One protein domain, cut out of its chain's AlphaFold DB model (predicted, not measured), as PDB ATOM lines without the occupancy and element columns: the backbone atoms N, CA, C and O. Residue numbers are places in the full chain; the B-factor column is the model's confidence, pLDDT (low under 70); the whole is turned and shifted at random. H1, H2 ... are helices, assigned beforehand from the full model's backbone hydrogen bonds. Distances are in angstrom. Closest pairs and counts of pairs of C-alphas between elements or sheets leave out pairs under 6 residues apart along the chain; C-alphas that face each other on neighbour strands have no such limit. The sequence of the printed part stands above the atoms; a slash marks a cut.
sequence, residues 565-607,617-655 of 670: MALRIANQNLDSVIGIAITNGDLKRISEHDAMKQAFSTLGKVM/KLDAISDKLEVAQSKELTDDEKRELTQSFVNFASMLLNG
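This is residues 565 to 607 and 617 to 655 of the 670 residues of the protein "Peptidase_S8 domain-containing protein" of Trichoderma harzianum (UniProt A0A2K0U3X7). One long helix, H5, makes the core; H4 folds back along it as a helical hairpin, H1 packs on another side of it, and H3 caps its last residues, 651 to 653. H2 joins H3 at a corner. The printed part has 82 residues with five named helices, H1 to H5 in chain order, and no named strand: all helix. It is only just compact, close to loose, with a radius of gyration of the C-alphas of 14.1 A and spans of 38 by 27 by 15 A.

H5, residues 635 to 653, is 26.8 A long, from C-alpha 635 at (-47.283, 7.820, -13.508) to C-alpha 653 at (-47.889, 13.128, -39.733). H4, residues 617 to 630, is 20.7 A long. H3 is residues 593 to 602, 14.4 A; H2 is residues 584 to 590, 10.0 A; H1 is residues 565 to 573, 13.0 A, beginning at C-alpha 565 at (-56.650, 13.227, -26.497).

H5 is the hub, touching three helices. H4 and H5 form a hairpin: they touch, closest at the C-alphas of Lys 624 and Leu 641, 6.8 A, at a shallow tilt of 23 degrees, opposite ways. H1 touches H5 residues 639 to 646 alone, closest at the C-alphas of Ala 566 and Thr 642, 6.4 A, at a tilt of 36 degrees, only just steep, opposite ways. H3 touches H5 residues 651 to 653 alone, closest at the C-alphas of Ala 599 and Leu 652, 4.5 A, at a steep tilt of 58 degrees, opposite ways. H2 and H3 only just touch, with 3 pairs of C-alphas within 8 A, and only at the corner; the closest are those of Ile 590 and Met 596, 5.4 A. H1 and H4 are apart. In H2, H3 and H5 every O i to N i+4 pair is within hydrogen-bond range; in H1 4 of 5 are, in H4 8 of 10.

The farthest C-alphas, of Asp 575 and Met 607, are 44.0 A apart. Residues 608 to 616 are not printed; C-alphas 607 and 617 are 14.9 A apart across the cut. Of the links printed whole, none is long. Confidence is low, with pLDDT under 70, at residues 573 to 581 and 655.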
ATOM      1  N   MET A 565     -55.882  13.426 -27.722       88.38
ATOM      2  CA  MET A 565     -56.650  13.227 -26.497       88.38
ATOM      3  C   MET A 565     -55.746  12.898 -25.300       88.38
ATOM      4  O   MET A 565     -55.813  13.578 -24.277       88.38
ATOM      5  N   ALA A 566     -54.845  11.926 -25.454       89.19
ATOM      6  CA  ALA A 566     -53.897  11.508 -24.426       89.19
ATOM      7  C   ALA A 566     -52.947  12.647 -24.017       89.19
ATOM      8  O   ALA A 566     -52.710  12.851 -22.829       89.19
ATOM      9  N   LEU A 567     -52.472  13.457 -24.974       87.12
ATOM     10  CA  LEU A 567     -51.670  14.653 -24.687       87.12
ATOM     11  C   LEU A 567     -52.407  15.651 -23.801       87.12
ATOM     12  O   LEU A 567     -51.824  16.216 -22.877       87.12
ATOM     13  N   ARG A 568     -53.684  15.898 -24.096       84.19
ATOM     14  CA  ARG A 568     -54.492  16.849 -23.331       84.19
ATOM     15  C   ARG A 568     -54.780  16.335 -21.926       84.19
ATOM     16  O   ARG A 568     -54.687  17.127 -20.996       84.19
ATOM     17  N   ILE A 569     -55.066  15.041 -21.775       84.44
ATOM     18  CA  ILE A 569     -55.221  14.395 -20.464       84.44
ATOM     19  C   ILE A 569     -53.926  14.537 -19.651       84.44
ATOM     20  O   ILE A 569     -53.953  15.015 -18.520       84.44
ATOM     21  N   ALA A 570     -52.782  14.181 -20.238       82.56
ATOM     22  CA  ALA A 570     -51.498  14.215 -19.544       82.56
ATOM     23  C   ALA A 570     -51.090  15.639 -19.122       82.56
ATOM     24  O   ALA A 570     -50.682  15.847 -17.984       82.56
ATOM     25  N   ASN A 571     -51.252  16.632 -20.005       78.12
ATOM     26  CA  ASN A 571     -50.876  18.023 -19.726       78.12
ATOM     27  C   ASN A 571     -51.824  18.741 -18.743       78.12
ATOM     28  O   ASN A 571     -51.489  19.826 -18.278       78.12
ATOM     29  N   GLN A 572     -53.001  18.186 -18.437       73.00
ATOM     30  CA  GLN A 572     -53.865  18.710 -17.371       73.00
ATOM     31  C   GLN A 572     -53.450  18.225 -15.978       73.00
ATOM     32  O   GLN A 572     -53.707  18.920 -14.999       73.00
ATOM     33  N   ASN A 573     -52.812  17.054 -15.896       62.50
ATOM     34  CA  ASN A 573     -52.511  16.377 -14.636       62.50
ATOM     35  C   ASN A 573     -51.048  16.542 -14.168       62.50
ATOM     36  O   ASN A 573     -50.726  16.103 -13.067       62.50
ATOM     37  N   LEU A 574     -50.152  17.140 -14.969       54.53
ATOM     38  CA  LEU A 574     -48.704  17.196 -14.701       54.53
ATOM     39  C   LEU A 574     -48.103  18.601 -14.921       54.53
ATOM     40  O   LEU A 574     -48.355  19.231 -15.945       54.53
ATOM     41  N   ASP A 575     -47.195  19.019 -14.027       46.69
ATOM     42  CA  ASP A 575     -46.379  20.256 -14.100       46.69
ATOM     43  C   ASP A 575     -45.329  20.266 -15.241       46.69
ATOM     44  O   ASP A 575     -44.534  21.199 -15.370       46.69
ATOM     45  N   SER A 576     -45.286  19.235 -16.094       52.31
ATOM     46  CA  SER A 576     -44.305  19.113 -17.178       52.31
ATOM     47  C   SER A 576     -44.965  18.878 -18.534       52.31
ATOM     48  O   SER A 576     -45.646  17.873 -18.735       52.31
ATOM     49  N   VAL A 577     -44.689  19.777 -19.478       57.69
ATOM     50  CA  VAL A 577     -45.226  19.774 -20.843       57.69
ATOM     51  C   VAL A 577     -44.644  18.606 -21.646       57.69
ATOM     52  O   VAL A 577     -43.430  18.527 -21.846       57.69
ATOM     53  N   ILE A 578     -45.498  17.722 -22.169       62.84
ATOM     54  CA  ILE A 578     -45.097  16.844 -23.275       62.84
ATOM     55  C   ILE A 578     -44.838  17.734 -24.502       62.84
ATOM     56  O   ILE A 578     -45.758  18.342 -25.046       62.84
ATOM     57  N   GLY A 579     -43.573  17.845 -24.922       56.34
ATOM     58  CA  GLY A 579     -43.092  18.855 -25.878       56.34
ATOM     59  C   GLY A 579     -43.486  18.670 -27.351       56.34
ATOM     60  O   GLY A 579     -42.975  19.397 -28.198       56.34
ATOM     61  N   ILE A 580     -44.361  17.715 -27.685       61.81
ATOM     62  CA  ILE A 580     -44.812  17.477 -29.066       61.81
ATOM     63  C   ILE A 580     -46.250  17.958 -29.222       61.81
ATOM     64  O   ILE A 580     -47.187  17.342 -28.716       61.81
ATOM     65  N   ALA A 581     -46.421  19.056 -29.956       69.38
ATOM     66  CA  ALA A 581     -47.732  19.607 -30.264       69.38
ATOM     67  C   ALA A 581     -48.337  18.897 -31.488       69.38
ATOM     68  O   ALA A 581     -47.977  19.206 -32.621       69.38
ATOM     69  N   ILE A 582     -49.264  17.962 -31.258       82.06
ATOM     70  CA  ILE A 582     -50.209  17.494 -32.286       82.06
ATOM     71  C   ILE A 582     -51.516  18.270 -32.100       82.06
ATOM     72  O   ILE A 582     -52.050  18.355 -30.993       82.06
ATOM     73  N   THR A 583     -52.020  18.866 -33.175       82.25
ATOM     74  CA  THR A 583     -53.147  19.806 -33.164       82.25
ATOM     75  C   THR A 583     -54.357  19.279 -33.939       82.25
ATOM     76  O   THR A 583     -54.267  18.331 -34.717       82.25
ATOM     77  N   ASN A 584     -55.508  19.944 -33.810       79.81
ATOM     78  CA  ASN A 584     -56.688  19.632 -34.632       79.81
ATOM     79  C   ASN A 584     -56.442  19.902 -36.129       79.81
ATOM     80  O   ASN A 584     -57.029  19.247 -36.990       79.81
ATOM     81  N   GLY A 585     -55.528  20.827 -36.452       84.69
ATOM     82  CA  GLY A 585     -55.064  21.045 -37.820       84.69
ATOM     83  C   GLY A 585     -54.329  19.826 -38.385       84.69
ATOM     84  O   GLY A 585     -54.519  19.497 -39.555       84.69
ATOM     85  N   ASP A 586     -53.552  19.119 -37.557       88.31
ATOM     86  CA  ASP A 586     -52.916  17.848 -37.928       88.31
ATOM     87  C   ASP A 586     -53.954  16.757 -38.204       88.31
ATOM     88  O   ASP A 586     -53.829  16.035 -39.190       88.31
ATOM     89  N   LEU A 587     -55.016  16.679 -37.395       88.19
ATOM     90  CA  LEU A 587     -56.112  15.726 -37.598       88.19
ATOM     91  C   LEU A 587     -56.867  15.970 -38.919       88.19
ATOM     92  O   LEU A 587     -57.206  15.030 -39.644       88.19
ATOM     93  N   LYS A 588     -57.096  17.238 -39.276       88.69
ATOM     94  CA  LYS A 588     -57.663  17.582 -40.586       88.69
ATOM     95  C   LYS A 588     -56.698  17.225 -41.719       88.69
ATOM     96  O   LYS A 588     -57.131  16.678 -42.727       88.69
ATOM     97  N   ARG A 589     -55.400  17.497 -41.541       91.31
ATOM     98  CA  ARG A 589     -54.362  17.232 -42.546       91.31
ATOM     99  C   ARG A 589     -54.171  15.743 -42.811       91.31
ATOM    100  O   ARG A 589     -54.101  15.372 -43.974       91.31
ATOM    101  N   ILE A 590     -54.104  14.896 -41.778       93.94
ATOM    102  CA  ILE A 590     -53.927  13.441 -41.955       93.94
ATOM    103  C   ILE A 590     -55.096  12.816 -42.720       93.94
ATOM    104  O   ILE A 590     -54.922  11.802 -43.383       93.94
ATOM    105  N   SER A 591     -56.265  13.462 -42.681       91.81
ATOM    106  CA  SER A 591     -57.450  13.080 -43.451       91.81
ATOM    107  C   SER A 591     -57.415  13.569 -44.912       91.81
ATOM    108  O   SER A 591     -58.398  13.407 -45.626       91.81
ATOM    109  N   GLU A 592     -56.314  14.168 -45.382       92.88
ATOM    110  CA  GLU A 592     -56.098  14.510 -46.791       92.88
ATOM    111  C   GLU A 592     -55.244  13.443 -47.498       92.88
ATOM    112  O   GLU A 592     -54.348  12.841 -46.907       92.88
ATOM    113  N   HIS A 593     -55.485  13.248 -48.800       95.06
ATOM    114  CA  HIS A 593     -54.846  12.200 -49.606       95.06
ATOM    115  C   HIS A 593     -53.313  12.139 -49.468       95.06
ATOM    116  O   HIS A 593     -52.766  11.074 -49.196       95.06
ATOM    117  N   ASP A 594     -52.603  13.257 -49.636       94.25
ATOM    118  CA  ASP A 594     -51.134  13.230 -49.703       94.25
ATOM    119  C   ASP A 594     -50.498  12.910 -48.345       94.25
ATOM    120  O   ASP A 594     -49.577  12.094 -48.270       94.25
ATOM    121  N   ALA A 595     -51.047  13.472 -47.264       95.06
ATOM    122  CA  ALA A 595     -50.614  13.169 -45.903       95.06
ATOM    123  C   ALA A 595     -50.925  11.712 -45.530       95.06
ATOM    124  O   ALA A 595     -50.068  11.026 -44.980       95.06
ATOM    125  N   MET A 596     -52.107  11.200 -45.891       97.38
ATOM    126  CA  MET A 596     -52.454   9.795 -45.670       97.38
ATOM    127  C   MET A 596     -51.523   8.856 -46.455       97.38
ATOM    128  O   MET A 596     -51.044   7.856 -45.925       97.38
ATOM    129  N   LYS A 597     -51.187   9.192 -47.706       96.12
ATOM    130  CA  LYS A 597     -50.251   8.410 -48.530       96.12
ATOM    131  C   LYS A 597     -48.846   8.377 -47.931       96.12
ATOM    132  O   LYS A 597     -48.183   7.334 -47.934       96.12
ATOM    133  N   GLN A 598     -48.395   9.508 -47.400       95.62
ATOM    134  CA  GLN A 598     -47.141   9.602 -46.667       95.62
ATOM    135  C   GLN A 598     -47.188   8.753 -45.391       95.62
ATOM    136  O   GLN A 598     -46.275   7.962 -45.173       95.62
ATOM    137  N   ALA A 599     -48.274   8.820 -44.618       96.94
ATOM    138  CA  ALA A 599     -48.463   8.018 -43.412       96.94
ATOM    139  C   ALA A 599     -48.391   6.510 -43.694       96.94
ATOM    140  O   ALA A 599     -47.636   5.801 -43.028       96.94
ATOM    141  N   PHE A 600     -49.059   6.025 -44.749       96.56
ATOM    142  CA  PHE A 600     -48.929   4.637 -45.220       96.56
ATOM    143  C   PHE A 600     -47.463   4.250 -45.449       96.56
ATOM    144  O   PHE A 600     -47.008   3.207 -44.990       96.56
ATOM    145  N   SER A 601     -46.701   5.130 -46.099       94.94
ATOM    146  CA  SER A 601     -45.284   4.901 -46.409       94.94
ATOM    147  C   SER A 601     -44.366   4.954 -45.180       94.94
ATOM    148  O   SER A 601     -43.224   4.512 -45.255       94.94
ATOM    149  N   THR A 602     -44.831   5.508 -44.054       93.88
ATOM    150  CA  THR A 602     -44.061   5.578 -42.798       93.88
ATOM    151  C   THR A 602     -44.278   4.388 -41.871       93.88
ATOM    152  O   THR A 602     -43.476   4.190 -40.961       93.88
ATOM    153  N   LEU A 603     -45.320   3.581 -42.102       92.56
ATOM    154  CA  LEU A 603     -45.632   2.400 -41.286       92.56
ATOM    155  C   LEU A 603     -44.615   1.261 -41.437       92.56
ATOM    156  O   LEU A 603     -44.619   0.328 -40.641       92.56
ATOM    157  N   GLY A 604     -43.739   1.333 -42.431       90.19
ATOM    158  CA  GLY A 604     -42.661   0.379 -42.634       90.19
ATOM    159  C   GLY A 604     -42.032   0.543 -44.007       90.19
ATOM    160  O   GLY A 604     -42.397   1.433 -44.781       90.19
ATOM    161  N   LYS A 605     -41.086  -0.332 -44.329       90.50
ATOM    162  CA  LYS A 605     -40.470  -0.389 -45.648       90.50
ATOM    163  C   LYS A 605     -41.521  -0.641 -46.733       90.50
ATOM    164  O   LYS A 605     -42.244  -1.640 -46.712       90.50
ATOM    165  N   VAL A 606     -41.558   0.259 -47.716       91.62
ATOM    166  CA  VAL A 606     -42.303   0.072 -48.965       91.62
ATOM    167  C   VAL A 606     -41.401  -0.669 -49.948       91.62
ATOM    168  O   VAL A 606     -40.335  -0.182 -50.328       91.62
ATOM    169  N   MET A 607     -41.807  -1.875 -50.328       91.06
ATOM    170  CA  MET A 607     -41.080  -2.726 -51.269       91.06
ATOM    171  C   MET A 607     -41.188  -2.178 -52.706       91.06
ATOM    172  O   MET A 607     -42.098  -1.399 -52.991       91.06
ATOM    173  N   LYS A 617     -43.326  -1.052 -37.766       94.75
ATOM    174  CA  LYS A 617     -43.737  -0.004 -36.824       94.75
ATOM    175  C   LYS A 617     -44.870  -0.429 -35.910       94.75
ATOM    176  O   LYS A 617     -44.838  -0.051 -34.741       94.75
ATOM    177  N   LEU A 618     -45.841  -1.190 -36.415       96.56
ATOM    178  CA  LEU A 618     -47.002  -1.593 -35.625       96.56
ATOM    179  C   LEU A 618     -46.618  -2.516 -34.463       96.56
ATOM    180  O   LEU A 618     -47.071  -2.277 -33.349       96.56
ATOM    181  N   ASP A 619     -45.723  -3.487 -34.672       96.19
ATOM    182  CA  ASP A 619     -45.372  -4.453 -33.621       96.19
ATOM    183  C   ASP A 619     -44.730  -3.757 -32.409       96.19
ATOM    184  O   ASP A 619     -45.109  -4.011 -31.269       96.19
ATOM    185  N   ALA A 620     -43.828  -2.799 -32.650       94.44
ATOM    186  CA  ALA A 620     -43.128  -2.084 -31.584       94.44
ATOM    187  C   ALA A 620     -44.059  -1.222 -30.715       94.44
ATOM    188  O   ALA A 620     -43.806  -1.047 -29.521       94.44
ATOM    189  N   ILE A 621     -45.114  -0.643 -31.299       95.56
ATOM    190  CA  ILE A 621     -46.101   0.118 -30.526       95.56
ATOM    191  C   ILE A 621     -47.132  -0.810 -29.870       95.56
ATOM    192  O   ILE A 621     -47.530  -0.542 -28.739       95.56
ATOM    193  N   SER A 622     -47.493  -1.925 -30.516       96.56
ATOM    194  CA  SER A 622     -48.301  -2.990 -29.912       96.56
ATOM    195  C   SER A 622     -47.662  -3.525 -28.637       96.56
ATOM    196  O   SER A 622     -48.340  -3.578 -27.620       96.56
ATOM    197  N   ASP A 623     -46.361  -3.832 -28.654       95.38
ATOM    198  CA  ASP A 623     -45.638  -4.324 -27.474       95.38
ATOM    199  C   ASP A 623     -45.783  -3.360 -26.280       95.38
ATOM    200  O   ASP A 623     -46.012  -3.778 -25.146       95.38
ATOM    201  N   LYS A 624     -45.702  -2.045 -26.528       94.38
ATOM    202  CA  LYS A 624     -45.857  -1.019 -25.483       94.38
ATOM    203  C   LYS A 624     -47.283  -0.941 -24.936       94.38
ATOM    204  O   LYS A 624     -47.459  -0.794 -23.727       94.38
ATOM    205  N   LEU A 625     -48.287  -1.016 -25.809       94.31
ATOM    206  CA  LEU A 625     -49.700  -0.984 -25.415       94.31
ATOM    207  C   LEU A 625     -50.118  -2.255 -24.660       94.31
ATOM    208  O   LEU A 625     -50.901  -2.169 -23.716       94.31
ATOM    209  N   GLU A 626     -49.560  -3.405 -25.025       93.06
ATOM    210  CA  GLU A 626     -49.833  -4.688 -24.373       93.06
ATOM    211  C   GLU A 626     -49.239  -4.726 -22.958       93.06
ATOM    212  O   GLU A 626     -49.922  -5.078 -21.991       93.06
ATOM    213  N   VAL A 627     -47.991  -4.262 -22.788       91.00
ATOM    214  CA  VAL A 627     -47.379  -4.100 -21.457       91.00
ATOM    215  C   VAL A 627     -48.240  -3.199 -20.573       91.00
ATOM    216  O   VAL A 627     -48.462  -3.530 -19.408       91.00
ATOM    217  N   ALA A 628     -48.774  -2.111 -21.132       87.88
ATOM    218  CA  ALA A 628     -49.655  -1.182 -20.429       87.88
ATOM    219  C   ALA A 628     -50.990  -1.791 -19.971       87.88
ATOM    220  O   ALA A 628     -51.580  -1.299 -19.015       87.88
ATOM    221  N   GLN A 629     -51.467  -2.846 -20.634       85.69
ATOM    222  CA  GLN A 629     -52.689  -3.562 -20.258       85.69
ATOM    223  C   GLN A 629     -52.427  -4.697 -19.266       85.69
ATOM    224  O   GLN A 629     -53.305  -5.051 -18.483       85.69
ATOM    225  N   SER A 630     -51.219  -5.264 -19.275       87.00
ATOM    226  CA  SER A 630     -50.849  -6.405 -18.427       87.00
ATOM    227  C   SER A 630     -50.667  -6.064 -16.941       87.00
ATOM    228  O   SER A 630     -50.644  -6.967 -16.101       87.00
ATOM    229  N   LYS A 631     -50.511  -4.779 -16.603       89.88
ATOM    230  CA  LYS A 631     -50.234  -4.307 -15.243       89.88
ATOM    231  C   LYS A 631     -50.745  -2.888 -15.030       89.88
ATOM    232  O   LYS A 631     -50.927  -2.128 -15.976       89.88
ATOM    233  N   GLU A 632     -50.893  -2.511 -13.768       87.69
ATOM    234  CA  GLU A 632     -51.089  -1.115 -13.400       87.69
ATOM    235  C   GLU A 632     -49.774  -0.345 -13.592       87.69
ATOM    236  O   GLU A 632     -48.723  -0.758 -13.096       87.69
ATOM    237  N   LEU A 633     -49.828   0.745 -14.358       87.00
ATOM    238  CA  LEU A 633     -48.663   1.570 -14.665       87.00
ATOM    239  C   LEU A 633     -48.448   2.652 -13.605       87.00
ATOM    240  O   LEU A 633     -49.404   3.290 -13.155       87.00
ATOM    241  N   THR A 634     -47.183   2.924 -13.286       89.00
ATOM    242  CA  THR A 634     -46.806   4.133 -12.537       89.00
ATOM    243  C   THR A 634     -47.045   5.390 -13.381       89.00
ATOM    244  O   THR A 634     -47.215   5.317 -14.600       89.00
ATOM    245  N   ASP A 635     -47.053   6.573 -12.764       84.44
ATOM    246  CA  ASP A 635     -47.283   7.820 -13.508       84.44
ATOM    247  C   ASP A 635     -46.164   8.127 -14.519       84.44
ATOM    248  O   ASP A 635     -46.443   8.614 -15.618       84.44
ATOM    249  N   ASP A 636     -44.921   7.743 -14.210       86.25
ATOM    250  CA  ASP A 636     -43.796   7.827 -15.147       86.25
ATOM    251  C   ASP A 636     -43.982   6.878 -16.340       86.25
ATOM    252  O   ASP A 636     -43.780   7.275 -17.490       86.25
ATOM    253  N   GLU A 637     -44.445   5.647 -16.101       89.50
ATOM    254  CA  GLU A 637     -44.724   4.675 -17.165       89.50
ATOM    255  C   GLU A 637     -45.904   5.114 -18.050       89.50
ATOM    256  O   GLU A 637     -45.840   4.999 -19.276       89.50
ATOM    257  N   LYS A 638     -46.967   5.687 -17.464       87.19
ATOM    258  CA  LYS A 638     -48.084   6.290 -18.221       87.19
ATOM    259  C   LYS A 638     -47.599   7.436 -19.106       87.19
ATOM    260  O   LYS A 638     -48.030   7.567 -20.258       87.19
ATOM    261  N   ARG A 639     -46.693   8.268 -18.584       85.50
ATOM    262  CA  ARG A 639     -46.087   9.373 -19.330       85.50
ATOM    263  C   ARG A 639     -45.227   8.860 -20.481       85.50
ATOM    264  O   ARG A 639     -45.357   9.366 -21.596       85.50
ATOM    265  N   GLU A 640     -44.388   7.854 -20.248       89.44
ATOM    266  CA  GLU A 640     -43.546   7.249 -21.283       89.44
ATOM    267  C   GLU A 640     -44.381   6.595 -22.392       89.44
ATOM    268  O   GLU A 640     -44.087   6.767 -23.582       89.44
ATOM    269  N   LEU A 641     -45.455   5.890 -22.022       91.12
ATOM    270  CA  LEU A 641     -46.400   5.309 -22.971       91.12
ATOM    271  C   LEU A 641     -47.045   6.397 -23.833       91.12
ATOM    272  O   LEU A 641     -47.013   6.314 -25.063       91.12
ATOM    273  N   THR A 642     -47.568   7.446 -23.192       89.75
ATOM    274  CA  THR A 642     -48.189   8.587 -23.878       89.75
ATOM    275  C   THR A 642     -47.199   9.237 -24.840       89.75
ATOM    276  O   THR A 642     -47.512   9.427 -26.013       89.75
ATOM    277  N   GLN A 643     -45.974   9.510 -24.387       90.31
ATOM    278  CA  GLN A 643     -44.918  10.078 -25.221       90.31
ATOM    279  C   GLN A 643     -44.583   9.172 -26.412       90.31
ATOM    280  O   GLN A 643     -44.461   9.651 -27.537       90.31
ATOM    281  N   SER A 644     -44.460   7.863 -26.187       92.31
ATOM    282  CA  SER A 644     -44.167   6.881 -27.235       92.31
ATOM    283  C   SER A 644     -45.262   6.840 -28.299       92.31
ATOM    284  O   SER A 644     -44.965   6.836 -29.494       92.31
ATOM    285  N   PHE A 645     -46.524   6.853 -27.873       93.12
ATOM    286  CA  PHE A 645     -47.670   6.826 -28.772       93.12
ATOM    287  C   PHE A 645     -47.826   8.144 -29.548       93.12
ATOM    288  O   PHE A 645     -48.105   8.149 -30.745       93.12
ATOM    289  N   VAL A 646     -47.554   9.283 -28.908       91.31
ATOM    290  CA  VAL A 646     -47.513  10.600 -29.565       91.31
ATOM    291  C   VAL A 646     -46.376  10.687 -30.581       91.31
ATOM    292  O   VAL A 646     -46.578  11.208 -31.676       91.31
ATOM    293  N   ASN A 647     -45.195  10.150 -30.264       92.31
ATOM    294  CA  ASN A 647     -44.084  10.068 -31.214       92.31
ATOM    295  C   ASN A 647     -44.482   9.253 -32.447       92.31
ATOM    296  O   ASN A 647     -44.173   9.648 -33.572       92.31
ATOM    297  N   PHE A 648     -45.197   8.143 -32.242       94.00
ATOM    298  CA  PHE A 648     -45.726   7.325 -33.328       94.00
ATOM    299  C   PHE A 648     -46.711   8.113 -34.206       94.00
ATOM    300  O   PHE A 648     -46.524   8.171 -35.419       94.00
ATOM    301  N   ALA A 649     -47.690   8.815 -33.628       93.81
ATOM    302  CA  ALA A 649     -48.604   9.653 -34.411       93.81
ATOM    303  C   ALA A 649     -47.900  10.826 -35.121       93.81
ATOM    304  O   ALA A 649     -48.213  11.135 -36.269       93.81
ATOM    305  N   SER A 650     -46.909  11.452 -34.484       92.06
ATOM    306  CA  SER A 650     -46.090  12.503 -35.104       92.06
ATOM    307  C   SER A 650     -45.276  11.974 -36.292       92.06
ATOM    308  O   SER A 650     -45.167  12.648 -37.317       92.06
ATOM    309  N   MET A 651     -44.761  10.743 -36.206       92.50
ATOM    310  CA  MET A 651     -44.103  10.064 -37.328       92.50
ATOM    311  C   MET A 651     -45.065   9.879 -38.510       92.50
ATOM    312  O   MET A 651     -44.673  10.164 -39.643       92.50
ATOM    313  N   LEU A 652     -46.313   9.463 -38.251       93.56
ATOM    314  CA  LEU A 652     -47.347   9.327 -39.286       93.56
ATOM    315  C   LEU A 652     -47.653  10.670 -39.973       93.56
ATOM    316  O   LEU A 652     -47.898  10.703 -41.175       93.56
ATOM    317  N   LEU A 653     -47.601  11.779 -39.229       89.94
ATOM    318  CA  LEU A 653     -47.889  13.128 -39.733       89.94
ATOM    319  C   LEU A 653     -46.751  13.762 -40.547       89.94
ATOM    320  O   LEU A 653     -47.029  14.574 -41.429       89.94
ATOM    321  N   ASN A 654     -45.490  13.435 -40.242       81.56
ATOM    322  CA  ASN A 654     -44.311  14.194 -40.693       81.56
ATOM    323  C   ASN A 654     -43.358  13.409 -41.612       81.56
ATOM    324  O   ASN A 654     -42.192  13.789 -41.736       81.56
ATOM    325  N   GLY A 655     -43.807  12.297 -42.205       57.06
ATOM    326  CA  GLY A 655     -42.958  11.297 -42.867       57.06
ATOM    327  C   GLY A 655     -41.675  11.830 -43.523       57.06
ATOM    328  O   GLY A 655     -41.711  12.490 -44.554       57.06
TER     329      GLY A 655